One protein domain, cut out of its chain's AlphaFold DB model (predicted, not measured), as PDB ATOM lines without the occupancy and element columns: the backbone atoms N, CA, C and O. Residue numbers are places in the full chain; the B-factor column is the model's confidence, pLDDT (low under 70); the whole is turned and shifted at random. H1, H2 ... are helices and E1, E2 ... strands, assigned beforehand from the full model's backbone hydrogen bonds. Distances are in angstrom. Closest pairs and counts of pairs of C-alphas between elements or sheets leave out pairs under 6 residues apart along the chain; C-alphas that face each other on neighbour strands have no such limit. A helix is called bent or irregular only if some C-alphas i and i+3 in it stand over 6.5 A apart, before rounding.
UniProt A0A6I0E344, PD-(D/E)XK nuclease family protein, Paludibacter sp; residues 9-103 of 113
ATOM      1  N   ALA A   9     205.320 210.177 186.837       88.06
ATOM      2  CA  ALA A   9     204.484 210.504 187.994       88.06
ATOM      3  C   ALA A   9     203.995 211.964 187.987       88.06
ATOM      4  O   ALA A   9     202.893 212.237 188.452       88.06
ATOM      5  N   ASP A  10     204.777 212.869 187.396       88.81
ATOM      6  CA  ASP A  10     204.478 214.304 187.332       88.81
ATOM      7  C   ASP A  10     203.651 214.665 186.089       88.81
ATOM      8  O   ASP A  10     203.224 215.807 185.916       88.81
ATOM      9  N   ARG A  11     203.419 213.697 185.189       86.25
ATOM     10  CA  ARG A  11     202.627 213.911 183.979       86.25
ATOM     11  C   ARG A  11     201.147 213.611 184.245       86.25
ATOM     12  O   ARG A  11     200.783 212.447 184.435       86.25
ATOM     13  N   PRO A  12     200.252 214.605 184.131       86.06
ATOM     14  CA  PRO A  12     198.830 214.410 184.381       86.06
ATOM     15  C   PRO A  12     198.124 213.773 183.166       86.06
ATOM     16  O   PRO A  12     197.405 214.436 182.423       86.06
ATOM     17  N   LYS A  13     198.345 212.470 182.930       87.31
ATOM     18  CA  LYS A  13     197.837 211.746 181.738       87.31
ATOM     19  C   LYS A  13     196.314 211.821 181.580       87.31
ATOM     20  O   LYS A  13     195.820 211.959 180.468       87.31
ATOM     21  N   HIS A  14     195.590 211.755 182.693       91.19
ATOM     22  CA  HIS A  14     194.131 211.834 182.717       91.19
ATOM     23  C   HIS A  14     193.611 213.208 182.273       91.19
ATOM     24  O   HIS A  14     192.578 213.269 181.625       91.19
ATOM     25  N   ILE A  15     194.352 214.297 182.530       92.69
ATOM     26  CA  ILE A  15     193.964 215.646 182.087       92.69
ATOM     27  C   ILE A  15     194.016 215.746 180.564       92.69
ATOM     28  O   ILE A  15     193.090 216.277 179.962       92.69
ATOM     29  N   LEU A  16     195.052 215.169 179.935       93.56
ATOM     30  CA  LEU A  16     195.156 215.114 178.473       93.56
ATOM     31  C   LEU A  16     193.943 214.425 177.856       93.56
ATOM     32  O   LEU A  16     193.375 214.926 176.889       93.56
ATOM     33  N   GLN A  17     193.541 213.299 178.437       94.00
ATOM     34  CA  GLN A  17     192.376 212.552 177.989       94.00
ATOM     35  C   GLN A  17     191.080 213.356 178.179       94.00
ATOM     36  O   GLN A  17     190.294 213.450 177.242       94.00
ATOM     37  N   THR A  18     190.865 213.972 179.347       95.62
ATOM     38  CA  THR A  18     189.665 214.786 179.602       95.62
ATOM     39  C   THR A  18     189.555 215.964 178.636       95.62
ATOM     40  O   THR A  18     188.476 216.224 178.117       95.62
ATOM     41  N   PHE A  19     190.662 216.651 178.351       96.06
ATOM     42  CA  PHE A  19     190.680 217.778 177.413       96.06
ATOM     43  C   PHE A  19     190.420 217.332 175.974       96.06
ATOM     44  O   PHE A  19     189.701 218.008 175.246       96.06
ATOM     45  N   LEU A  20     190.943 216.168 175.573       95.62
ATOM     46  CA  LEU A  20     190.634 215.597 174.265       95.62
ATOM     47  C   LEU A  20     189.139 215.271 174.127       95.62
ATOM     48  O   LEU A  20     188.556 215.544 173.084       95.62
ATOM     49  N   TYR A  21     188.499 214.738 175.171       95.44
ATOM     50  CA  TYR A  21     187.044 214.559 175.157       95.44
ATOM     51  C   TYR A  21     186.293 215.890 175.127       95.44
ATOM     52  O   TYR A  21     185.301 215.985 174.415       95.44
ATOM     53  N   GLY A  22     186.771 216.911 175.845       95.69
ATOM     54  CA  GLY A  22     186.216 218.266 175.779       95.69
ATOM     55  C   GLY A  22     186.214 218.818 174.353       95.69
ATOM     56  O   GLY A  22     185.180 219.288 173.890       95.69
ATOM     57  N   TYR A  23     187.325 218.651 173.629       95.88
ATOM     58  CA  TYR A  23     187.434 219.012 172.214       95.88
ATOM     59  C   TYR A  23     186.418 218.280 171.330       95.88
ATOM     60  O   TYR A  23     185.697 218.905 170.558       95.88
ATOM     61  N   LEU A  24     186.356 216.949 171.441       95.69
ATOM     62  CA  LEU A  24     185.445 216.139 170.628       95.69
ATOM     63  C   LEU A  24     183.982 216.485 170.921       95.69
ATOM     64  O   LEU A  24     183.185 216.632 170.002       95.69
ATOM     65  N   TYR A  25     183.645 216.678 172.196       96.25
ATOM     66  CA  TYR A  25     182.305 217.070 172.615       96.25
ATOM     67  C   TYR A  25     181.923 218.461 172.088       96.25
ATOM     68  O   TYR A  25     180.816 218.627 171.582       96.25
ATOM     69  N   ALA A  26     182.843 219.430 172.152       95.31
ATOM     70  CA  ALA A  26     182.657 220.779 171.612       95.31
ATOM     71  C   ALA A  26     182.444 220.796 170.090       95.31
ATOM     72  O   ALA A  26     181.748 221.667 169.580       95.31
ATOM     73  N   ALA A  27     183.035 219.845 169.361       93.25
ATOM     74  CA  ALA A  27     182.875 219.738 167.913       93.25
ATOM     75  C   ALA A  27     181.491 219.207 167.495       93.25
ATOM     76  O   ALA A  27     181.036 219.497 166.390       93.25
ATOM     77  N   GLU A  28     180.831 218.430 168.358       94.12
ATOM     78  CA  GLU A  28     179.522 217.821 168.085       94.12
ATOM     79  C   GLU A  28     178.347 218.586 168.717       94.12
ATOM     80  O   GLU A  28     177.197 218.338 168.356       94.12
ATOM     81  N   ASN A  29     178.610 219.500 169.658       93.12
ATOM     82  CA  ASN A  29     177.577 220.160 170.456       93.12
ATOM     83  C   ASN A  29     177.847 221.662 170.602       93.12
ATOM     84  O   ASN A  29     178.938 222.077 170.986       93.12
ATOM     85  N   GLU A  30     176.815 222.480 170.389       89.50
ATOM     86  CA  GLU A  30     176.879 223.928 170.599       89.50
ATOM     87  C   GLU A  30     176.552 224.277 172.060       89.50
ATOM     88  O   GLU A  30     175.389 224.363 172.463       89.50
ATOM     89  N   HIS A  31     177.588 224.495 172.871       92.44
ATOM     90  CA  HIS A  31     177.452 224.956 174.252       92.44
ATOM     91  C   HIS A  31     178.373 226.141 174.535       92.44
ATOM     92  O   HIS A  31     179.490 226.209 174.042       92.44
ATOM     93  N   ASN A  32     177.926 227.057 175.398       90.75
ATOM     94  CA  ASN A  32     178.737 228.209 175.810       90.75
ATOM     95  C   ASN A  32     179.794 227.846 176.868       90.75
ATOM     96  O   ASN A  32     180.783 228.556 177.035       90.75
ATOM     97  N   VAL A  33     179.566 226.761 177.617       95.50
ATOM     98  CA  VAL A  33     180.433 226.312 178.710       95.50
ATOM     99  C   VAL A  33     180.523 224.795 178.684       95.50
ATOM    100  O   VAL A  33     179.500 224.109 178.685       95.50
ATOM    101  N   ILE A  34     181.749 224.278 178.701       96.19
ATOM    102  CA  ILE A  34     182.042 222.853 178.870       96.19
ATOM    103  C   ILE A  34     182.981 222.725 180.062       96.19
ATOM    104  O   ILE A  34     184.148 223.086 179.963       96.19
ATOM    105  N   THR A  35     182.497 222.203 181.188       96.00
ATOM    106  CA  THR A  35     183.326 222.028 182.388       96.00
ATOM    107  C   THR A  35     183.977 220.643 182.384       96.00
ATOM    108  O   THR A  35     183.275 219.640 182.542       96.00
ATOM    109  N   PRO A  36     185.307 220.536 182.213       95.69
ATOM    110  CA  PRO A  36     185.988 219.253 182.273       95.69
ATOM    111  C   PRO A  36     186.095 218.768 183.724       95.69
ATOM    112  O   PRO A  36     186.407 219.535 184.635       95.69
ATOM    113  N   GLY A  37     185.903 217.466 183.936       94.56
ATOM    114  CA  GLY A  37     185.967 216.875 185.268       94.56
ATOM    115  C   GLY A  37     186.495 215.448 185.283       94.56
ATOM    116  O   GLY A  37     186.479 214.741 184.274       94.56
ATOM    117  N   LEU A  38     186.981 215.023 186.448       93.50
ATOM    118  CA  LEU A  38     187.437 213.662 186.703       93.50
ATOM    119  C   LEU A  38     186.841 213.117 187.990       93.50
ATOM    120  O   LEU A  38     187.010 213.670 189.073       93.50
ATOM    121  N   PHE A  39     186.182 211.974 187.863       92.44
ATOM    122  CA  PHE A  39     185.565 211.297 188.986       92.44
ATOM    123  C   PHE A  39     186.552 210.321 189.635       92.44
ATOM    124  O   PHE A  39     186.750 209.195 189.174       92.44
ATOM    125  N   PHE A  40     187.188 210.742 190.727       89.06
ATOM    126  CA  PHE A  40     188.094 209.884 191.489       89.06
ATOM    127  C   PHE A  40     187.306 208.985 192.446       89.06
ATOM    128  O   PHE A  40     187.100 209.331 193.605       89.06
ATOM    129  N   THR A  41     186.905 207.800 191.978       90.06
ATOM    130  CA  THR A  41     186.050 206.855 192.730       90.06
ATOM    131  C   THR A  41     186.559 206.529 194.135       90.06
ATOM    132  O   THR A  41     185.766 206.408 195.059       90.06
ATOM    133  N   LYS A  42     187.879 206.446 194.334       88.94
ATOM    134  CA  LYS A  42     188.490 206.192 195.653       88.94
ATOM    135  C   LYS A  42     188.300 207.326 196.668       88.94
ATOM    136  O   LYS A  42     188.509 207.088 197.848       88.94
ATOM    137  N   LYS A  43     187.960 208.530 196.206       89.25
ATOM    138  CA  LYS A  43     187.807 209.754 197.009       89.25
ATOM    139  C   LYS A  43     186.358 210.227 197.101       89.25
ATOM    140  O   LYS A  43     186.103 211.298 197.627       89.25
ATOM    141  N   VAL A  44     185.405 209.461 196.566       91.75
ATOM    142  CA  VAL A  44     183.994 209.877 196.471       91.75
ATOM    143  C   VAL A  44     183.346 210.137 197.836       91.75
ATOM    144  O   VAL A  44     182.392 210.897 197.926       91.75
ATOM    145  N   PHE A  45     183.871 209.513 198.891       92.94
ATOM    146  CA  PHE A  45     183.389 209.678 200.261       92.94
ATOM    147  C   PHE A  45     184.145 210.762 201.044       92.94
ATOM    148  O   PHE A  45     183.842 210.975 202.215       92.94
ATOM    149  N   ASP A  46     185.122 211.436 200.429       93.38
ATOM    150  CA  ASP A  46     185.836 212.538 201.069       93.38
ATOM    151  C   ASP A  46     184.895 213.751 201.173       93.38
ATOM    152  O   ASP A  46     184.237 214.120 200.200       93.38
ATOM    153  N   GLU A  47     184.871 214.434 202.320       90.31
ATOM    154  CA  GLU A  47     184.015 215.620 202.529       90.31
ATOM    155  C   GLU A  47     184.299 216.753 201.525       90.31
ATOM    156  O   GLU A  47     183.429 217.561 201.217       90.31
ATOM    157  N   GLN A  48     185.524 216.800 200.998       88.75
ATOM    158  CA  GLN A  48     185.973 217.774 200.001       88.75
ATOM    159  C   GLN A  48     186.003 217.190 198.580       88.75
ATOM    160  O   GLN A  48     186.753 217.674 197.726       88.75
ATOM    161  N   PHE A  49     185.241 216.123 198.319       90.94
ATOM    162  CA  PHE A  49     185.182 215.517 196.996       90.94
ATOM    163  C   PHE A  49     184.709 216.532 195.950       90.94
ATOM    164  O   PHE A  49     183.674 217.182 196.081       90.94
ATOM    165  N   THR A  50     185.477 216.640 194.871       91.50
ATOM    166  CA  THR A  50     185.125 217.440 193.707       91.50
ATOM    167  C   THR A  50     185.619 216.741 192.454       91.50
ATOM    168  O   THR A  50     186.683 216.117 192.444       91.50
ATOM    169  N   THR A  51     184.836 216.852 191.388       94.00
ATOM    170  CA  THR A  51     185.234 216.410 190.053       94.00
ATOM    171  C   THR A  51     186.033 217.472 189.311       94.00
ATOM    172  O   THR A  51     186.589 217.172 188.257       94.00
ATOM    173  N   ASN A  52     186.081 218.701 189.823       93.81
ATOM    174  CA  ASN A  52     186.648 219.832 189.105       93.81
ATOM    175  C   ASN A  52     188.162 219.685 188.960       93.81
ATOM    176  O   ASN A  52     188.873 219.290 189.890       93.81
ATOM    177  N   LEU A  53     188.660 220.044 187.782       93.56
ATOM    178  CA  LEU A  53     190.091 220.095 187.525       93.56
ATOM    179  C   LEU A  53     190.660 221.424 188.020       93.56
ATOM    180  O   LEU A  53     189.991 222.453 187.996       93.56
ATOM    181  N   SER A  54     191.914 221.409 188.463       92.69
ATOM    182  CA  SER A  54     192.606 222.613 188.919       92.69
ATOM    183  C   SER A  54     194.065 222.606 188.496       92.69
ATOM    184  O   SER A  54     194.677 221.538 188.422       92.69
ATOM    185  N   TYR A  55     194.634 223.788 188.298       91.88
ATOM    186  CA  TYR A  55     196.047 223.987 187.992       91.88
ATOM    187  C   TYR A  55     196.639 225.072 188.893       91.88
ATOM    188  O   TYR A  55     195.913 225.825 189.542       91.88
ATOM    189  N   LYS A  56     197.968 225.115 188.965       92.12
ATOM    190  CA  LYS A  56     198.696 226.235 189.561       92.12
ATOM    191  C   LYS A  56     199.228 227.114 188.442       92.12
ATOM    192  O   LYS A  56     199.808 226.580 187.498       92.12
ATOM    193  N   ASP A  57     199.010 228.415 188.546       90.38
ATOM    194  CA  ASP A  57     199.607 229.386 187.630       90.38
ATOM    195  C   ASP A  57     201.067 229.705 188.005       90.38
ATOM    196  O   ASP A  57     201.643 229.121 188.929       90.38
ATOM    197  N   GLU A  58     201.673 230.647 187.280       89.88
ATOM    198  CA  GLU A  58     203.055 231.096 187.500       89.88
ATOM    199  C   GLU A  58     203.283 231.686 188.903       89.88
ATOM    200  O   GLU A  58     204.399 231.653 189.422       89.88
ATOM    201  N   GLN A  59     202.223 232.174 189.551       93.56
ATOM    202  CA  GLN A  59     202.244 232.746 190.899       93.56
ATOM    203  C   GLN A  59     201.947 231.691 191.979       93.56
ATOM    204  O   GLN A  59     201.853 232.022 193.161       93.56
ATOM    205  N   ASN A  60     201.849 230.410 191.601       92.00
ATOM    206  CA  ASN A  60     201.451 229.286 192.452       92.00
ATOM    207  C   ASN A  60     200.029 229.384 193.030       92.00
ATOM    208  O   ASN A  60     199.699 228.656 193.977       92.00
ATOM    209  N   VAL A  61     199.166 230.217 192.449       95.44
ATOM    210  CA  VAL A  61     197.760 230.304 192.848       95.44
ATOM    211  C   VAL A  61     196.996 229.140 192.220       95.44
ATOM    212  O   VAL A  61     197.189 228.794 191.053       95.44
ATOM    213  N   LYS A  62     196.159 228.477 193.025       94.19
ATOM    214  CA  LYS A  62     195.323 227.362 192.569       94.19
ATOM    215  C   LYS A  62     194.089 227.921 191.867       94.19
ATOM    216  O   LYS A  62     193.240 228.518 192.520       94.19
ATOM    217  N   ASN A  63     193.968 227.635 190.579       95.31
ATOM    218  CA  ASN A  63     192.833 228.017 189.749       95.31
ATOM    219  C   ASN A  63     192.025 226.775 189.363       95.31
ATOM    220  O   ASN A  63     192.595 225.713 189.083       95.31
ATOM    221  N   THR A  64     190.702 226.902 189.364       95.81
ATOM    222  CA  THR A  64     189.779 225.857 188.906       95.81
ATOM    223  C   THR A  64     189.513 226.033 187.418       95.81
ATOM    224  O   THR A  64     189.421 227.151 186.925       95.81
ATOM    225  N   ILE A  65     189.400 224.923 186.698       95.50
ATOM    226  CA  ILE A  65     189.079 224.910 185.273       95.50
ATOM    227  C   ILE A  65     187.561 224.822 185.144       95.50
ATOM    228  O   ILE A  65     186.985 223.751 185.335       95.50
ATOM    229  N   GLU A  66     186.921 225.952 184.861       96.12
ATOM    230  CA  GLU A  66     185.458 226.038 184.752       96.12
ATOM    231  C   GLU A  66     184.965 225.846 183.317       96.12
ATOM    232  O   GLU A  66     183.891 225.276 183.111       96.12
ATOM    233  N   ASN A  67     185.767 226.256 182.331       96.50
ATOM    234  CA  ASN A  67     185.427 226.156 180.920       96.50
ATOM    235  C   ASN A  67     186.607 225.629 180.088       96.50
ATOM    236  O   ASN A  67     187.712 226.163 180.123       96.50
ATOM    237  N   TYR A  68     186.373 224.571 179.315       95.88
ATOM    238  CA  TYR A  68     187.350 223.980 178.401       95.88
ATOM    239  C   TYR A  68     187.804 224.977 177.324       95.88
ATOM    240  O   TYR A  68     188.988 224.999 176.978       95.88
ATOM    241  N   TYR A  69     186.893 225.828 176.838       96.62
ATOM    242  CA  TYR A  69     187.185 226.793 175.774       96.62
ATOM    243  C   TYR A  69     188.309 227.775 176.136       96.62
ATOM    244  O   TYR A  69     189.050 228.199 175.249       96.62
ATOM    245  N   ASP A  70     188.520 228.054 177.427       96.06
ATOM    246  CA  ASP A  70     189.600 228.932 177.901       96.06
ATOM    247  C   ASP A  70     190.998 228.377 177.574       96.06
ATOM    248  O   ASP A  70     191.973 229.122 177.486       96.06
ATOM    249  N   PHE A  71     191.104 227.062 177.363       95.56
ATOM    250  CA  PHE A  71     192.366 226.363 177.132       95.56
ATOM    251  C   PHE A  71     192.504 225.803 175.715       95.56
ATOM    252  O   PHE A  71     193.597 225.387 175.327       95.56
ATOM    253  N   GLU A  72     191.424 225.768 174.935       95.44
ATOM    254  CA  GLU A  72     191.389 225.131 173.614       95.44
ATOM    255  C   GLU A  72     192.451 225.694 172.660       95.44
ATOM    256  O   GLU A  72     193.201 224.934 172.035       95.44
ATOM    257  N   ASN A  73     192.562 227.026 172.613       95.88
ATOM    258  CA  ASN A  73     193.495 227.749 171.746       95.88
ATOM    259  C   ASN A  73     194.964 227.418 172.034       95.88
ATOM    260  O   ASN A  73     195.816 227.581 171.164       95.88
ATOM    261  N   GLU A  74     195.273 226.931 173.235       95.12
ATOM    262  CA  GLU A  74     196.608 226.455 173.583       95.12
ATOM    263  C   GLU A  74     196.732 224.931 173.416       95.12
ATOM    264  O   GLU A  74     197.735 224.417 172.911       95.12
ATOM    265  N   PHE A  75     195.708 224.188 173.834       95.25
ATOM    266  CA  PHE A  75     195.718 222.731 173.874       95.25
ATOM    267  C   PHE A  75     195.786 222.101 172.476       95.25
ATOM    268  O   PHE A  75     196.640 221.235 172.241       95.25
ATOM    269  N   ILE A  76     194.940 222.542 171.539       96.38
ATOM    270  CA  ILE A  76     194.822 221.926 170.209       96.38
ATOM    271  C   ILE A  76     196.077 222.112 169.343       96.38
ATOM    272  O   ILE A  76     196.549 221.130 168.758       96.38
ATOM    273  N   PRO A  77     196.699 223.301 169.276       97.19
ATOM    274  CA  PRO A  77     197.963 223.448 168.562       97.19
ATOM    275  C   PRO A  77     199.074 222.562 169.135       97.19
ATOM    276  O   PRO A  77     199.832 221.958 168.376       97.19
ATOM    277  N   ARG A  78     199.152 222.417 170.466       95.81
ATOM    278  CA  ARG A  78     200.181 221.590 171.115       95.81
ATOM    279  C   ARG A  78     199.998 220.096 170.849       95.81
ATOM    280  O   ARG A  78     200.988 219.414 170.580       95.81
ATOM    281  N   ILE A  79     198.768 219.576 170.913       95.00
ATOM    282  CA  ILE A  79     198.521 218.160 170.596       95.00
ATOM    283  C   ILE A  79     198.769 217.877 169.113       95.00
ATOM    284  O   ILE A  79     199.402 216.871 168.798       95.00
ATOM    285  N   ARG A  80     198.366 218.788 168.216       96.06
ATOM    286  CA  ARG A  80     198.631 218.670 166.777       96.06
ATOM    287  C   ARG A  80     200.130 218.619 166.493       96.06
ATOM    288  O   ARG A  80     200.578 217.657 165.882       96.06
ATOM    289  N   ALA A  81     200.898 219.573 167.020       95.69
ATOM    290  CA  ALA A  81     202.351 219.600 166.857       95.69
ATOM    291  C   ALA A  81     203.015 218.310 167.375       95.69
ATOM    292  O   ALA A  81     203.921 217.774 166.742       95.69
ATOM    293  N   CYS A  82     202.535 217.767 168.502       93.88
ATOM    294  CA  CYS A  82     203.036 216.498 169.030       93.88
ATOM    295  C   CYS A  82     202.779 215.325 168.070       93.88
ATOM    296  O   CYS A  82     203.644 214.464 167.923       93.88
ATOM    297  N   VAL A  83     201.601 215.266 167.445       94.50
ATOM    298  CA  VAL A  83     201.252 214.209 166.485       94.50
ATOM    299  C   VAL A  83     202.038 214.375 165.187       94.50
ATOM    300  O   VAL A  83     202.605 213.403 164.698       94.50
ATOM    301  N   GLU A  84     202.131 215.593 164.657       96.25
ATOM    302  CA  GLU A  84     202.917 215.899 163.456       96.25
ATOM    303  C   GLU A  84     204.379 215.478 163.620       96.25
ATOM    304  O   GLU A  84     204.947 214.860 162.723       96.25
ATOM    305  N   GLU A  85     204.972 215.739 164.785       94.12
ATOM    306  CA  GLU A  85     206.339 215.320 165.080       94.12
ATOM    307  C   GLU A  85     206.499 213.792 165.089       94.12
ATOM    308  O   GLU A  85     207.476 213.286 164.545       94.12
ATOM    309  N   ILE A  86     205.538 213.049 165.657       93.00
ATOM    310  CA  ILE A  86     205.566 211.573 165.692       93.00
ATOM    311  C   ILE A  86     205.626 210.979 164.278       93.00
ATOM    312  O   ILE A  86     206.266 209.949 164.074       93.00
ATOM    313  N   PHE A  87     204.977 211.624 163.308       95.06
ATOM    314  CA  PHE A  87     204.932 211.168 161.919       95.06
ATOM    315  C   PHE A  87     205.965 211.843 161.009       95.06
ATOM    316  O   PHE A  87     206.004 211.539 159.816       95.06
ATOM    317  N   ASN A  88     206.807 212.739 161.528       96.31
ATOM    318  CA  ASN A  88     207.787 213.447 160.715       96.31
ATOM    319  C   ASN A  88     209.013 212.555 160.426       96.31
ATOM    320  O   ASN A  88     209.810 212.313 161.333       96.31
ATOM    321  N   PRO A  89     209.251 212.127 159.169       95.81
ATOM    322  CA  PRO A  89     210.370 211.243 158.834       95.81
ATOM    323  C   PRO A  89     211.744 211.916 158.973       95.81
ATOM    324  O   PRO A  89     212.759 211.225 158.999       95.81
ATOM    325  N   GLN A  90     211.792 213.252 159.043       97.00
ATOM    326  CA  GLN A  90     213.029 214.003 159.278       97.00
ATOM    327  C   GLN A  90     213.427 214.023 160.757       97.00
ATOM    328  O   GLN A  90     214.564 214.369 161.077       97.00
ATOM    329  N   VAL A  91     212.513 213.666 161.665       92.25
ATOM    330  CA  VAL A  91     212.793 213.590 163.098       92.25
ATOM    331  C   VAL A  91     213.129 212.138 163.441       92.25
ATOM    332  O   VAL A  91     212.249 211.277 163.403       92.25
ATOM    333  N   PRO A  92     214.395 211.816 163.767       89.62
ATOM    334  CA  PRO A  92     214.752 210.457 164.133       89.62
ATOM    335  C   PRO A  92     214.101 210.073 165.461       89.62
ATOM    336  O   PRO A  92     213.968 210.885 166.380       89.62
ATOM    337  N   PHE A  93     213.764 208.793 165.599       84.19
ATOM    338  CA  PHE A  93     213.374 208.257 166.893       84.19
ATOM    339  C   PHE A  93     214.562 208.327 167.860       84.19
ATOM    340  O   PHE A  93     215.614 207.734 167.615       84.19
ATOM    341  N   VAL A  94     214.378 209.027 168.979       87.75
ATOM    342  CA  VAL A  94     215.378 209.153 170.044       87.75
ATOM    343  C   VAL A  94     214.846 208.580 171.350       87.75
ATOM    344  O   VAL A  94     213.675 208.727 171.700       87.75
ATOM    345  N   GLN A  95     215.722 207.916 172.100       88.62
ATOM    346  CA  GLN A  95     215.374 207.405 173.420       88.62
ATOM    347  C   GLN A  95     215.169 208.570 174.398       88.62
ATOM    348  O   GLN A  95     215.934 209.532 174.411       88.62
ATOM    349  N   THR A  96     214.154 208.472 175.260       90.31
ATOM    350  CA  THR A  96     213.890 209.500 176.279       90.31
ATOM    351  C   THR A  96     215.039 209.622 177.284       90.31
ATOM    352  O   THR A  96     215.570 208.621 177.773       90.31
ATOM    353  N   ALA A  97     215.390 210.851 177.670       90.62
ATOM    354  CA  ALA A  97     216.347 211.097 178.748       90.62
ATOM    355  C   ALA A  97     215.817 210.630 180.122       90.62
ATOM    356  O   ALA A  97     216.605 210.230 180.980       90.62
ATOM    357  N   VAL A  98     214.491 210.589 180.301       92.94
ATOM    358  CA  VAL A  98     213.811 210.245 181.558       92.94
ATOM    359  C   VAL A  98     213.841 208.731 181.787       92.94
ATOM    360  O   VAL A  98     213.048 207.983 181.214       92.94
ATOM    361  N   LYS A  99     214.764 208.254 182.630       91.12
ATOM    362  CA  LYS A  99     214.957 206.813 182.890       91.12
ATOM    363  C   LYS A  99     213.737 206.162 183.540       91.12
ATOM    364  O   LYS A  99     213.432 205.013 183.235       91.12
ATOM    365  N   GLU A 100     213.005 206.893 184.377       92.31
ATOM    366  CA  GLU A 100     211.791 206.416 185.048       92.31
ATOM    367  C   GLU A 100     210.684 206.036 184.052       92.31
ATOM    368  O   GLU A 100     209.881 205.143 184.320       92.31
ATOM    369  N   ALA A 101     210.654 206.664 182.872       89.06
ATOM    370  CA  ALA A 101     209.724 206.287 181.809       89.06
ATOM    371  C   ALA A 101     210.036 204.902 181.213       89.06
ATOM    372  O   ALA A 101     209.154 204.272 180.634       89.06
ATOM    373  N   CYS A 102     211.263 204.400 181.376       91.44
ATOM    374  CA  CYS A 102     211.675 203.090 180.878       91.44
ATOM    375  C   CYS A 102     211.354 201.938 181.843       91.44
ATOM    376  O   CYS A 102     211.368 200.787 181.408       91.44
ATOM    377  N   SER A 103     211.042 202.210 183.119       90.62
ATOM    378  CA  SER A 103     210.854 201.177 184.155       90.62
ATOM    379  C   SER A 103     209.775 200.145 183.803       90.62
ATOM    380  O   SER A 103     209.942 198.960 184.088       90.62
TER     381      SER A 103
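AT A GLANCE: This is residues 9 to 103 of the 113 residues of the protein "PD-(D/E)XK nuclease family protein" of Paludibacter sp (UniProt A0A6I0E344). The model is a loose frame of two long helices set crosswise, H1 and H2, with H2 beginning near H1 and running away from it as an arm. Residues 80 to 99, of which 80 to 86 belong to H2, stick out and bend round to the small helix H3, while a long loop, residues 29 to 53, folds back beside H1 and leads to a small hairpin, E1 and E2. The printed part has 95 residues, in the order H1, E1, E2, H2, H3; it is mostly helix, with under half of the residues in named elements, and the sheet E1 - E2 is antiparallel. It is loose, with a radius of gyration of the C-alphas of 16.6 A and spans of 49 by 37 by 30 A.

IN THESE COORDINATES: E1 is residues 54 to 56 and E2 is residues 62 to 64. H2, residues 69 to 86, measures 25.9 A and ends at C-alpha 86 (205.566, 211.573, 165.692). H1, residues 13 to 28, measures 23.6 A and begins at C-alpha 13 (197.837, 211.746, 181.738). H3 is residues 99 to 102.

HOW THE PARTS SIT: In the hairpin E1 and E2, antiparallel at 149 degrees, N 55 and O 63 are within hydrogen-bond range at 2.9 A. E1 and H2 are apart. H2 is irregular, C-alphas 70 and 73 being 7.4 A apart, with a kink of 28 degrees near residue 76. H1 and H2 are close but not clearly touching; their closest C-alphas, of Tyr 23 and Glu 72, are 7.4 A apart. Their lines are only just about perpendicular, at 71 degrees. H3 is apart from H1, H2, E1 and E2. Every O i to N i+4 pair is within hydrogen-bond range in H1, and 11 of 14 are in H2; H3 is too short for such a pair.

THE WHOLE: The C-alphas farthest apart, of Glu 47 and Gln 90, are 52.1 A apart. The links H1 to E1 and H2 to H3 are long. The printed part has no cut, and no printed residue is under 70 in pLDDT.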